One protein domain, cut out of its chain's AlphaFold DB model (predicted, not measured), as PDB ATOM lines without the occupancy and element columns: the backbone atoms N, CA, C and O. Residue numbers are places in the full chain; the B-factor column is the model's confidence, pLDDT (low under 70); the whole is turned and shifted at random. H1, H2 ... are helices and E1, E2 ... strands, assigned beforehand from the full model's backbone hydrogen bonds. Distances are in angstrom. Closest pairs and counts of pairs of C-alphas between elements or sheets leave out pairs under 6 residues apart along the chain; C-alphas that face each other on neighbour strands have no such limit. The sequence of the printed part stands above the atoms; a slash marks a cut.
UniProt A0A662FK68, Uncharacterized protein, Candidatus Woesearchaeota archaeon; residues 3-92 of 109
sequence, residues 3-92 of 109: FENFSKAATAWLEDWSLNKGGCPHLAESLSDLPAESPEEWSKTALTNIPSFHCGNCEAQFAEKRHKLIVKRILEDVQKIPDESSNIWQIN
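Overview. This is residues 3 to 92 of the 109 residues of an uncharacterized protein of Candidatus Woesearchaeota archaeon (UniProt A0A662FK68). One long helix, H5, passes straight into a thin strand hairpin, E1 and E2, and the two together make the longest axis; H3 lies side by side with H5, running the opposite way. A helical hairpin, H1 and H2, lies slantwise to both of these helices, with H1 residues 6 to 13 near the strand hairpin, while the short H4 packs on H2 and H5. The printed part has 90 residues, with five named helices and then two named strands in the order H1, H2, H3, H4, H5, E1, E2; the two strands are antiparallel, in the order E1 - E2, and the class is mostly helix. The whole is compact, with a radius of gyration of the C-alphas of 13.2 A, yet elongated in outline, spanning 46 by 27 by 18 A.

Along the chain. E1 is residues 78 to 80 and E2 is residues 89 to 91. H5, residues 60 to 77, is the longest helix at 25.6 A, from C-alpha 60 at (166.822, 234.629, 332.265) to C-alpha 77 at (168.319, 259.426, 326.074). H1, residues 6 to 20, begins with C-alpha 6 at (173.798, 261.738, 335.117) and is 20.8 A long. H2 is residues 25 to 32, 10.4 A long, H3 is residues 39 to 48, 14.2 A long, and H4 is residues 50 to 53.

Arrangement. E1 and E2 form a hairpin with 149 degrees between their directions; N 79 and O 90 are within hydrogen-bond range at 2.9 A, as are N 90 and O 79 at 2.9 A. The closest C-alphas of H1 and E2, those of Phe 6 and Trp 89, are 6.0 A apart. H5 touches H3 with residues 68 to 75 alone, closest at the C-alphas of Ser 43 and Val 71, 6.7 A, at a shallow tilt of 1 degree, opposite ways. H5 touches H4 with residues 60 to 67 alone, closest at the C-alphas of Ile 50 and Glu 64, 6.6 A. H1 and H5 are close but not clearly touching, with the C-alphas of Ala 10 and Ile 74 at 6.3 A and a steep tilt of 58 degrees. H1 and H2 form a helical hairpin and touch at a shallow tilt of 8 degrees, opposite ways, closest at the C-alphas of Thr 11 and Ser 32, 4.9 A. H2 touches H4, closest at the C-alphas of Ser 30 and Phe 53, 5.4 A. H1 and H3 only just touch, only at their ends, with 3 pairs of C-alphas within 8 A, the closest being those of Phe 6 and Pro 39, 6.4 A. H1 and H4 are apart. In H1, H2, H3 and H5 every O i to N i+4 pair is within hydrogen-bond range; H4 is too short for such a pair.

Size, cuts and confidence. The two C-alphas farthest apart, those of Glu 59 and Ser 85, are 45.8 A from each other. The printed part has no cut and no long link. The mean pLDDT of the printed part is 89.3, and residues 84 to 86, in the link from E1 to E2, are under 70.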
ATOM      1  N   PHE A   3     168.942 268.271 335.236       91.62
ATOM      2  CA  PHE A   3     169.477 267.571 336.402       91.62
ATOM      3  C   PHE A   3     170.941 267.946 336.642       91.62
ATOM      4  O   PHE A   3     171.673 268.266 335.710       91.62
ATOM      5  N   GLU A   4     171.378 267.863 337.897       90.56
ATOM      6  CA  GLU A   4     172.744 268.214 338.322       90.56
ATOM      7  C   GLU A   4     173.799 267.165 337.943       90.56
ATOM      8  O   GLU A   4     174.987 267.466 337.901       90.56
ATOM      9  N   ASN A   5     173.388 265.916 337.712       90.25
ATOM     10  CA  ASN A   5     174.281 264.827 337.329       90.25
ATOM     11  C   ASN A   5     173.537 263.746 336.530       90.25
ATOM     12  O   ASN A   5     172.301 263.722 336.481       90.25
ATOM     13  N   PHE A   6     174.312 262.854 335.907       92.06
ATOM     14  CA  PHE A   6     173.798 261.738 335.117       92.06
ATOM     15  C   PHE A   6     172.883 260.830 335.942       92.06
ATOM     16  O   PHE A   6     171.797 260.496 335.483       92.06
ATOM     17  N   SER A   7     173.281 260.482 337.168       92.50
ATOM     18  CA  SER A   7     172.553 259.539 338.024       92.50
ATOM     19  C   SER A   7     171.139 260.030 338.339       92.50
ATOM     20  O   SER A   7     170.184 259.297 338.115       92.50
ATOM     21  N   LYS A   8     170.963 261.308 338.706       92.81
ATOM     22  CA  LYS A   8     169.637 261.922 338.912       92.81
ATOM     23  C   LYS A   8     168.778 261.890 337.644       92.81
ATOM     24  O   LYS A   8     167.579 261.629 337.720       92.81
ATOM     25  N   ALA A   9     169.377 262.143 336.480       94.00
ATOM     26  CA  ALA A   9     168.667 262.071 335.206       94.00
ATOM     27  C   ALA A   9     168.279 260.626 334.836       94.00
ATOM     28  O   ALA A   9     167.177 260.392 334.340       94.00
ATOM     29  N   ALA A  10     169.154 259.654 335.100       94.94
ATOM     30  CA  ALA A  10     168.890 258.235 334.889       94.94
ATOM     31  C   ALA A  10     167.782 257.721 335.821       94.94
ATOM     32  O   ALA A  10     166.866 257.054 335.341       94.94
ATOM     33  N   THR A  11     167.802 258.090 337.107       95.56
ATOM     34  CA  THR A  11     166.738 257.774 338.074       95.56
ATOM     35  C   THR A  11     165.392 258.308 337.596       95.56
ATOM     36  O   THR A  11     164.442 257.542 337.472       95.56
ATOM     37  N   ALA A  12     165.313 259.583 337.206       95.44
ATOM     38  CA  ALA A  12     164.065 260.156 336.701       95.44
ATOM     39  C   ALA A  12     163.573 259.474 335.407       95.44
ATOM     40  O   ALA A  12     162.370 259.304 335.202       95.44
ATOM     41  N   TRP A  13     164.489 259.042 334.532       95.94
ATOM     42  CA  TRP A  13     164.136 258.245 333.353       95.94
ATOM     43  C   TRP A  13     163.563 256.873 333.747       95.94
ATOM     44  O   TRP A  13     162.574 256.429 333.161       95.94
ATOM     45  N   LEU A  14     164.170 256.201 334.731       96.62
ATOM     46  CA  LEU A  14     163.761 254.885 335.236       96.62
ATOM     47  C   LEU A  14     162.412 254.938 335.967       96.62
ATOM     48  O   LEU A  14     161.578 254.049 335.774       96.62
ATOM     49  N   GLU A  15     162.164 255.996 336.736       96.06
ATOM     50  CA  GLU A  15     160.877 256.270 337.379       96.06
ATOM     51  C   GLU A  15     159.766 256.431 336.336       96.06
ATOM     52  O   GLU A  15     158.785 255.689 336.366       96.06
ATOM     53  N   ASP A  16     159.942 257.306 335.341       95.19
ATOM     54  CA  ASP A  16     158.962 257.460 334.256       95.19
ATOM     55  C   ASP A  16     158.765 256.154 333.471       95.19
ATOM     56  O   ASP A  16     157.642 255.768 333.129       95.19
ATOM     57  N   TRP A  17     159.854 255.432 333.200       94.81
ATOM     58  CA  TRP A  17     159.790 254.149 332.515       94.81
ATOM     59  C   TRP A  17     158.972 253.110 333.297       94.81
ATOM     60  O   TRP A  17     158.138 252.422 332.700       94.81
ATOM     61  N   SER A  18     159.180 253.000 334.607       95.62
ATOM     62  CA  SER A  18     158.461 252.049 335.460       95.62
ATOM     63  C   SER A  18     157.000 252.444 335.685       95.62
ATOM     64  O   SER A  18     156.122 251.606 335.483       95.62
ATOM     65  N   LEU A  19     156.724 253.712 336.006       94.81
ATOM     66  CA  LEU A  19     155.387 254.192 336.366       94.81
ATOM     67  C   LEU A  19     154.470 254.384 335.152       94.81
ATOM     68  O   LEU A  19     153.302 254.002 335.196       94.81
ATOM     69  N   ASN A  20     154.988 254.940 334.054       94.00
ATOM     70  CA  ASN A  20     154.153 255.385 332.931       94.00
ATOM     71  C   ASN A  20     154.277 254.502 331.683       94.00
ATOM     72  O   ASN A  20     153.404 254.532 330.813       94.00
ATOM     73  N   LYS A  21     155.359 253.720 331.548       89.88
ATOM     74  CA  LYS A  21     155.663 252.947 330.322       89.88
ATOM     75  C   LYS A  21     155.664 251.429 330.526       89.88
ATOM     76  O   LYS A  21     156.105 250.700 329.632       89.88
ATOM     77  N   GLY A  22     155.170 250.946 331.668       89.06
ATOM     78  CA  GLY A  22     155.093 249.513 331.979       89.06
ATOM     79  C   GLY A  22     156.469 248.858 332.129       89.06
ATOM     80  O   GLY A  22     156.671 247.707 331.723       89.06
ATOM     81  N   GLY A  23     157.448 249.617 332.623       90.94
ATOM     82  CA  GLY A  23     158.753 249.100 333.005       90.94
ATOM     83  C   GLY A  23     158.676 248.144 334.194       90.94
ATOM     84  O   GLY A  23     157.681 248.093 334.909       90.94
ATOM     85  N   CYS A  24     159.732 247.355 334.396       92.94
ATOM     86  CA  CYS A  24     159.826 246.501 335.579       92.94
ATOM     87  C   CYS A  24     160.235 247.376 336.776       92.94
ATOM     88  O   CYS A  24     161.331 247.936 336.720       92.94
ATOM     89  N   PRO A  25     159.414 247.488 337.838       93.06
ATOM     90  CA  PRO A  25     159.709 248.367 338.969       93.06
ATOM     91  C   PRO A  25     160.974 247.932 339.709       93.06
ATOM     92  O   PRO A  25     161.823 248.763 339.992       93.06
ATOM     93  N   HIS A  26     161.163 246.624 339.909       93.25
ATOM     94  CA  HIS A  26     162.348 246.106 340.591       93.25
ATOM     95  C   HIS A  26     163.642 246.420 339.829       93.25
ATOM     96  O   HIS A  26     164.615 246.877 340.411       93.25
ATOM     97  N   LEU A  27     163.635 246.254 338.501       93.75
ATOM     98  CA  LEU A  27     164.797 246.616 337.689       93.75
ATOM     99  C   LEU A  27     165.054 248.130 337.718       93.75
ATOM    100  O   LEU A  27     166.206 248.551 337.684       93.75
ATOM    101  N   ALA A  28     163.995 248.943 337.742       95.31
ATOM    102  CA  ALA A  28     164.123 250.393 337.815       95.31
ATOM    103  C   ALA A  28     164.733 250.849 339.145       95.31
ATOM    104  O   ALA A  28     165.646 251.670 339.131       95.31
ATOM    105  N   GLU A  29     164.282 250.274 340.256       94.88
ATOM    106  CA  GLU A  29     164.824 250.506 341.596       94.88
ATOM    107  C   GLU A  29     166.303 250.103 341.660       94.88
ATOM    108  O   GLU A  29     167.163 250.952 341.882       94.88
ATOM    109  N   SER A  30     166.635 248.855 341.306       94.00
ATOM    110  CA  SER A  30     168.018 248.366 341.395       94.00
ATOM    111  C   SER A  30     169.002 249.135 340.504       94.00
ATOM    112  O   SER A  30     170.173 249.262 340.851       94.00
ATOM    113  N   LEU A  31     168.564 249.631 339.340       95.12
ATOM    114  CA  LEU A  31     169.398 250.475 338.476       95.12
ATOM    115  C   LEU A  31     169.524 251.920 338.990       95.12
ATOM    116  O   LEU A  31     170.526 252.575 338.698       95.12
ATOM    117  N   SER A  32     168.524 252.417 339.723       94.75
ATOM    118  CA  SER A  32     168.532 253.766 340.307       94.75
ATOM    119  C   SER A  32     169.448 253.870 341.524       94.75
ATOM    120  O   SER A  32     170.030 254.927 341.743       94.75
ATOM    121  N   ASP A  33     169.630 252.773 342.263       92.94
ATOM    122  CA  ASP A  33     170.487 252.711 343.457       92.94
ATOM    123  C   ASP A  33     171.990 252.646 343.142       92.94
ATOM    124  O   ASP A  33     172.825 252.606 344.047       92.94
ATOM    125  N   LEU A  34     172.362 252.616 341.861       90.25
ATOM    126  CA  LEU A  34     173.755 252.506 341.453       90.25
ATOM    127  C   LEU A  34     174.545 253.783 341.784       90.25
ATOM    128  O   LEU A  34     174.258 254.841 341.214       90.25
ATOM    129  N   PRO A  35     175.597 253.695 342.621       78.25
ATOM    130  CA  PRO A  35     176.503 254.812 342.822       78.25
ATOM    131  C   PRO A  35     177.377 254.961 341.576       78.25
ATOM    132  O   PRO A  35     178.083 254.030 341.185       78.25
ATOM    133  N   ALA A  36     177.314 256.122 340.929       79.12
ATOM    134  CA  ALA A  36     178.206 256.458 339.828       79.12
ATOM    135  C   ALA A  36     178.331 257.972 339.663       79.12
ATOM    136  O   ALA A  36     177.342 258.703 339.781       79.12
ATOM    137  N   GLU A  37     179.541 258.426 339.340       79.31
ATOM    138  CA  GLU A  37     179.843 259.835 339.066       79.31
ATOM    139  C   GLU A  37     179.803 260.153 337.561       79.31
ATOM    140  O   GLU A  37     179.668 261.313 337.165       79.31
ATOM    141  N   SER A  38     179.871 259.120 336.713       89.06
ATOM    142  CA  SER A  38     179.880 259.230 335.250       89.06
ATOM    143  C   SER A  38     178.980 258.187 334.566       89.06
ATOM    144  O   SER A  38     178.731 257.118 335.135       89.06
ATOM    145  N   PRO A  39     178.509 258.445 333.328       93.00
ATOM    146  CA  PRO A  39     177.779 257.452 332.534       93.00
ATOM    147  C   PRO A  39     178.578 256.168 332.285       93.00
ATOM    148  O   PRO A  39     178.017 255.069 332.283       93.00
ATOM    149  N   GLU A  40     179.889 256.291 332.069       93.56
ATOM    150  CA  GLU A  40     180.787 255.167 331.815       93.56
ATOM    151  C   GLU A  40     180.859 254.250 333.036       93.56
ATOM    152  O   GLU A  40     180.656 253.040 332.912       93.56
ATOM    153  N   GLU A  41     181.077 254.827 334.219       92.69
ATOM    154  CA  GLU A  41     181.084 254.091 335.482       92.69
ATOM    155  C   GLU A  41     179.725 253.442 335.756       92.69
ATOM    156  O   GLU A  41     179.660 252.241 336.026       92.69
ATOM    157  N   TRP A  42     178.637 254.200 335.593       94.62
ATOM    158  CA  TRP A  42     177.282 253.698 335.804       94.62
ATOM    159  C   TRP A  42     176.980 252.495 334.908       94.62
ATOM    160  O   TRP A  42     176.518 251.454 335.377       94.62
ATOM    161  N   SER A  43     177.304 252.601 333.615       95.12
ATOM    162  CA  SER A  43     177.060 251.527 332.649       95.12
ATOM    163  C   SER A  43     177.896 250.280 332.930       95.12
ATOM    164  O   SER A  43     177.397 249.162 332.799       95.12
ATOM    165  N   LYS A  44     179.150 250.453 333.365       94.25
ATOM    166  CA  LYS A  44     180.023 249.347 333.756       94.25
ATOM    167  C   LYS A  44     179.430 248.593 334.943       94.25
ATOM    168  O   LYS A  44     179.341 247.365 334.894       94.25
ATOM    169  N   THR A  45     178.983 249.308 335.975       92.44
ATOM    170  CA  THR A  45     178.377 248.698 337.165       92.44
ATOM    171  C   THR A  45     177.065 247.996 336.824       92.44
ATOM    172  O   THR A  45     176.905 246.822 337.163       92.44
ATOM    173  N   ALA A  46     176.182 248.649 336.061       93.81
ATOM    174  CA  ALA A  46     174.916 248.064 335.616       93.81
ATOM    175  C   ALA A  46     175.115 246.733 334.866       93.81
ATOM    176  O   ALA A  46     174.358 245.785 335.049       93.81
ATOM    177  N   LEU A  47     176.174 246.623 334.055       94.62
ATOM    178  CA  LEU A  47     176.423 245.453 333.208       94.62
ATOM    179  C   LEU A  47     177.264 244.343 333.862       94.62
ATOM    180  O   LEU A  47     177.376 243.268 333.272       94.62
ATOM    181  N   THR A  48     177.847 244.559 335.047       90.56
ATOM    182  CA  THR A  48     178.790 243.598 335.658       90.56
ATOM    183  C   THR A  48     178.092 242.396 336.303       90.56
ATOM    184  O   THR A  48     178.582 241.276 336.182       90.56
ATOM    185  N   ASN A  49     176.939 242.587 336.954       84.00
ATOM    186  CA  ASN A  49     176.203 241.503 337.618       84.00
ATOM    187  C   ASN A  49     174.705 241.554 337.300       84.00
ATOM    188  O   ASN A  49     173.874 241.685 338.188       84.00
ATOM    189  N   ILE A  50     174.348 241.458 336.016       88.31
ATOM    190  CA  ILE A  50     172.956 241.595 335.552       88.31
ATOM    191  C   ILE A  50     171.949 240.790 336.397       88.31
ATOM    192  O   ILE A  50     170.937 241.381 336.770       88.31
ATOM    193  N   PRO A  51     172.175 239.501 336.740       86.88
ATOM    194  CA  PRO A  51     171.200 238.718 337.501       86.88
ATOM    195  C   PRO A  51     170.821 239.313 338.862       86.88
ATOM    196  O   PRO A  51     169.678 239.139 339.271       86.88
ATOM    197  N   SER A  52     171.717 240.045 339.538       87.81
ATOM    198  CA  SER A  52     171.416 240.639 340.850       87.81
ATOM    199  C   SER A  52     170.449 241.824 340.792       87.81
ATOM    200  O   SER A  52     169.971 242.250 341.833       87.81
ATOM    201  N   PHE A  53     170.156 242.351 339.599       87.62
ATOM    202  CA  PHE A  53     169.203 243.450 339.384       87.62
ATOM    203  C   PHE A  53     167.781 242.961 339.061       87.62
ATOM    204  O   PHE A  53     166.917 243.756 338.688       87.62
ATOM    205  N   HIS A  54     167.538 241.647 339.098       89.50
ATOM    206  CA  HIS A  54     166.240 241.060 338.760       89.50
ATOM    207  C   HIS A  54     165.708 240.221 339.916       89.50
ATOM    208  O   HIS A  54     166.433 239.455 340.535       89.50
ATOM    209  N   CYS A  55     164.391 240.255 340.109       87.19
ATOM    210  CA  CYS A  55     163.701 239.486 341.145       87.19
ATOM    211  C   CYS A  55     163.533 237.992 340.807       87.19
ATOM    212  O   CYS A  55     162.821 237.282 341.506       87.19
ATOM    213  N   GLY A  56     164.117 237.514 339.700       83.62
ATOM    214  CA  GLY A  56     164.006 236.121 339.245       83.62
ATOM    215  C   GLY A  56     162.680 235.739 338.567       83.62
ATOM    216  O   GLY A  56     162.583 234.648 338.017       83.62
ATOM    217  N   ASN A  57     161.684 236.630 338.527       83.50
ATOM    218  CA  ASN A  57     160.364 236.338 337.937       83.50
ATOM    219  C   ASN A  57     160.343 236.319 336.399       83.50
ATOM    220  O   ASN A  57     159.369 235.876 335.794       83.50
ATOM    221  N   CYS A  58     161.386 236.846 335.754       81.62
ATOM    222  CA  CYS A  58     161.524 236.826 334.301       81.62
ATOM    223  C   CYS A  58     162.394 235.641 333.873       81.62
ATOM    224  O   CYS A  58     163.399 235.346 334.516       81.62
ATOM    225  N   GLU A  59     162.090 235.041 332.720       81.75
ATOM    226  CA  GLU A  59     163.016 234.117 332.063       81.75
ATOM    227  C   GLU A  59     164.391 234.778 331.849       81.75
ATOM    228  O   GLU A  59     164.481 235.901 331.339       81.75
ATOM    229  N   ALA A  60     165.468 234.071 332.202       76.19
ATOM    230  CA  ALA A  60     166.822 234.629 332.265       76.19
ATOM    231  C   ALA A  60     167.279 235.291 330.948       76.19
ATOM    232  O   ALA A  60     167.826 236.393 330.956       76.19
ATOM    233  N   GLN A  61     166.985 234.665 329.801       74.25
ATOM    234  CA  GLN A  61     167.360 235.203 328.486       74.25
ATOM    235  C   GLN A  61     166.623 236.511 328.155       74.25
ATOM    236  O   GLN A  61     167.190 237.431 327.556       74.25
ATOM    237  N   PHE A  62     165.358 236.624 328.563       83.00
ATOM    238  CA  PHE A  62     164.576 237.844 328.388       83.00
ATOM    239  C   PHE A  62     165.019 238.937 329.363       83.00
ATOM    240  O   PHE A  62     165.100 240.101 328.962       83.00
ATOM    241  N   ALA A  63     165.354 238.569 330.603       85.19
ATOM    242  CA  ALA A  63     165.867 239.479 331.621       85.19
ATOM    243  C   ALA A  63     167.166 240.156 331.163       85.19
ATOM    244  O   ALA A  63     167.258 241.384 331.173       85.19
ATOM    245  N   GLU A  64     168.129 239.379 330.661       89.69
ATOM    246  CA  GLU A  64     169.414 239.902 330.194       89.69
ATOM    247  C   GLU A  64     169.252 240.831 328.982       89.69
ATOM    248  O   GLU A  64     169.759 241.957 328.963       89.69
ATOM    249  N   LYS A  65     168.488 240.391 327.974       90.88
ATOM    250  CA  LYS A  65     168.253 241.180 326.758       90.88
ATOM    251  C   LYS A  65     167.523 242.486 327.065       90.88
ATOM    252  O   LYS A  65     167.859 243.527 326.497       90.88
ATOM    253  N   ARG A  66     166.528 242.443 327.958       90.62
ATOM    254  CA  ARG A  66     165.778 243.630 328.385       90.62
ATOM    255  C   ARG A  66     166.659 244.569 329.198       90.62
ATOM    256  O   ARG A  66     166.661 245.756 328.900       90.62
ATOM    257  N   HIS A  67     167.443 244.049 330.139       95.00
ATOM    258  CA  HIS A  67     168.378 244.835 330.942       95.00
ATOM    259  C   HIS A  67     169.348 245.625 330.055       95.00
ATOM    260  O   HIS A  67     169.384 246.853 330.117       95.00
ATOM    261  N   LYS A  68     170.053 244.941 329.142       95.19
ATOM    262  CA  LYS A  68     170.995 245.580 328.207       95.19
ATOM    263  C   LYS A  68     170.324 246.652 327.344       95.19
ATOM    264  O   LYS A  68     170.919 247.691 327.074       95.19
ATOM    265  N   LEU A  69     169.080 246.417 326.920       94.44
ATOM    266  CA  LEU A  69     168.307 247.397 326.156       94.44
ATOM    267  C   LEU A  69     167.978 248.651 326.977       94.44
ATOM    268  O   LEU A  69     168.028 249.748 326.426       94.44
ATOM    269  N   ILE A  70     167.620 248.497 328.251       95.25
ATOM    270  CA  ILE A  70     167.301 249.627 329.132       95.25
ATOM    271  C   ILE A  70     168.551 250.455 329.426       95.25
ATOM    272  O   ILE A  70     168.523 251.658 329.187       95.25
ATOM    273  N   VAL A  71     169.661 249.813 329.807       96.06
ATOM    274  CA  VAL A  71     170.958 250.485 330.005       96.06
ATOM    275  C   VAL A  71     171.345 251.287 328.762       96.06
ATOM    276  O   VAL A  71     171.638 252.475 328.852       96.06
ATOM    277  N   LYS A  72     171.259 250.670 327.577       95.69
ATOM    278  CA  LYS A  72     171.547 251.353 326.313       95.69
ATOM    279  C   LYS A  72     170.657 252.580 326.088       95.69
ATOM    280  O   LYS A  72     171.161 253.616 325.680       95.69
ATOM    281  N   ARG A  73     169.348 252.465 326.324       94.81
ATOM    282  CA  ARG A  73     168.411 253.582 326.124       94.81
ATOM    283  C   ARG A  73     168.688 254.742 327.061       94.81
ATOM    284  O   ARG A  73     168.605 255.873 326.616       94.81
ATOM    285  N   ILE A  74     169.038 254.469 328.313       94.88
ATOM    286  CA  ILE A  74     169.407 255.519 329.266       94.88
ATOM    287  C   ILE A  74     170.628 256.279 328.751       94.88
ATOM    288  O   ILE A  74     170.585 257.499 328.689       94.88
ATOM    289  N   LEU A  75     171.669 255.579 328.294       94.44
ATOM    290  CA  LEU A  75     172.863 256.222 327.728       94.44
ATOM    291  C   LEU A  75     172.580 257.011 326.436       94.44
ATOM    292  O   LEU A  75     173.300 257.951 326.121       94.44
ATOM    293  N   GLU A  76     171.558 256.623 325.669       93.50
ATOM    294  CA  GLU A  76     171.137 257.342 324.460       93.50
ATOM    295  C   GLU A  76     170.260 258.565 324.784       93.50
ATOM    296  O   GLU A  76     170.433 259.619 324.167       93.50
ATOM    297  N   ASP A  77     169.332 258.425 325.733       93.88
ATOM    298  CA  ASP A  77     168.319 259.426 326.074       93.88
ATOM    299  C   ASP A  77     168.820 260.448 327.109       93.88
ATOM    300  O   ASP A  77     168.339 261.579 327.130       93.88
ATOM    301  N   VAL A  78     169.759 260.084 327.984       93.19
ATOM    302  CA  VAL A  78     170.316 260.968 329.017       93.19
ATOM    303  C   VAL A  78     171.613 261.577 328.507       93.19
ATOM    304  O   VAL A  78     172.616 260.888 328.336       93.19
ATOM    305  N   GLN A  79     171.602 262.887 328.273       90.75
ATOM    306  CA  GLN A  79     172.717 263.591 327.647       90.75
ATOM    307  C   GLN A  79     173.124 264.820 328.450       90.75
ATOM    308  O   GLN A  79     172.283 265.527 329.014       90.75
ATOM    309  N   LYS A  80     174.430 265.093 328.469       89.44
ATOM    310  CA  LYS A  80     174.976 266.341 329.001       89.44
ATOM    311  C   LYS A  80     174.637 267.483 328.044       89.44
ATOM    312  O   LYS A  80     174.780 267.330 326.830       89.44
ATOM    313  N   ILE A  81     174.192 268.617 328.576       86.19
ATOM    314  CA  ILE A  81     173.989 269.825 327.776       86.19
ATOM    315  C   ILE A  81     175.372 270.412 327.460       86.19
ATOM    316  O   ILE A  81     176.148 270.646 328.387       86.19
ATOM    317  N   PRO A  82     175.714 270.627 326.180       71.19
ATOM    318  CA  PRO A  82     176.955 271.283 325.810       71.19
ATOM    319  C   PRO A  82     176.815 272.788 326.059       71.19
ATOM    320  O   PRO A  82     176.398 273.532 325.178       71.19
ATOM    321  N   ASP A  83     177.127 273.220 327.276       73.50
ATOM    322  CA  ASP A  83     177.384 274.622 327.592       73.50
ATOM    323  C   ASP A  83     178.599 274.700 328.529       73.50
ATOM    324  O   ASP A  83     178.725 273.903 329.463       73.50
ATOM    325  N   GLU A  84     179.529 275.615 328.252       55.38
ATOM    326  CA  GLU A  84     180.902 275.607 328.796       55.38
ATOM    327  C   GLU A  84     180.979 275.869 330.310       55.38
ATOM    328  O   GLU A  84     182.035 275.709 330.921       55.38
ATOM    329  N   SER A  85     179.861 276.236 330.938       59.25
ATOM    330  CA  SER A  85     179.817 276.706 332.325       59.25
ATOM    331  C   SER A  85     179.026 275.819 333.292       59.25
ATOM    332  O   SER A  85     179.018 276.103 334.491       59.25
ATOM    333  N   SER A  86     178.370 274.740 332.834       64.88
ATOM    334  CA  SER A  86     177.484 273.967 333.716       64.88
ATOM    335  C   SER A  86     177.483 272.450 333.459       64.88
ATOM    336  O   SER A  86     177.387 271.966 332.334       64.88
ATOM    337  N   ASN A  87     177.581 271.658 334.535       75.00
ATOM    338  CA  ASN A  87     177.480 270.191 334.503       75.00
ATOM    339  C   ASN A  87     176.011 269.732 334.484       75.00
ATOM    340  O   ASN A  87     175.600 268.904 335.289       75.00
ATOM    341  N   ILE A  88     175.203 270.291 333.583       88.12
ATOM    342  CA  ILE A  88     173.764 270.023 333.539       88.12
ATOM    343  C   ILE A  88     173.459 268.857 332.595       88.12
ATOM    344  O   ILE A  88     173.975 268.768 331.478       88.12
ATOM    345  N   TRP A  89     172.576 267.972 333.046       91.31
ATOM    346  CA  TRP A  89     172.095 266.797 332.327       91.31
ATOM    347  C   TRP A  89     170.618 266.936 331.982       91.31
ATOM    348  O   TRP A  89     169.847 267.543 332.722       91.31
ATOM    349  N   GLN A  90     170.199 266.353 330.864       92.25
ATOM    350  CA  GLN A  90     168.803 266.344 330.437       92.25
ATOM    351  C   GLN A  90     168.397 264.986 329.874       92.25
ATOM    352  O   GLN A  90     169.220 264.246 329.336       92.25
ATOM    353  N   ILE A  91     167.098 264.699 329.954       92.69
ATOM    354  CA  ILE A  91     166.479 263.561 329.275       92.69
ATOM    355  C   ILE A  91     165.927 264.060 327.938       92.69
ATOM    356  O   ILE A  91     164.952 264.815 327.907       92.69
ATOM    357  N   ASN A  92     166.538 263.628 326.841       89.62
ATOM    358  CA  ASN A  92     166.100 263.875 325.477       89.62
ATOM    359  C   ASN A  92     165.824 262.529 324.787       89.62
ATOM    360  O   ASN A  92     166.731 261.958 324.181       89.62
TER     361      ASN A  92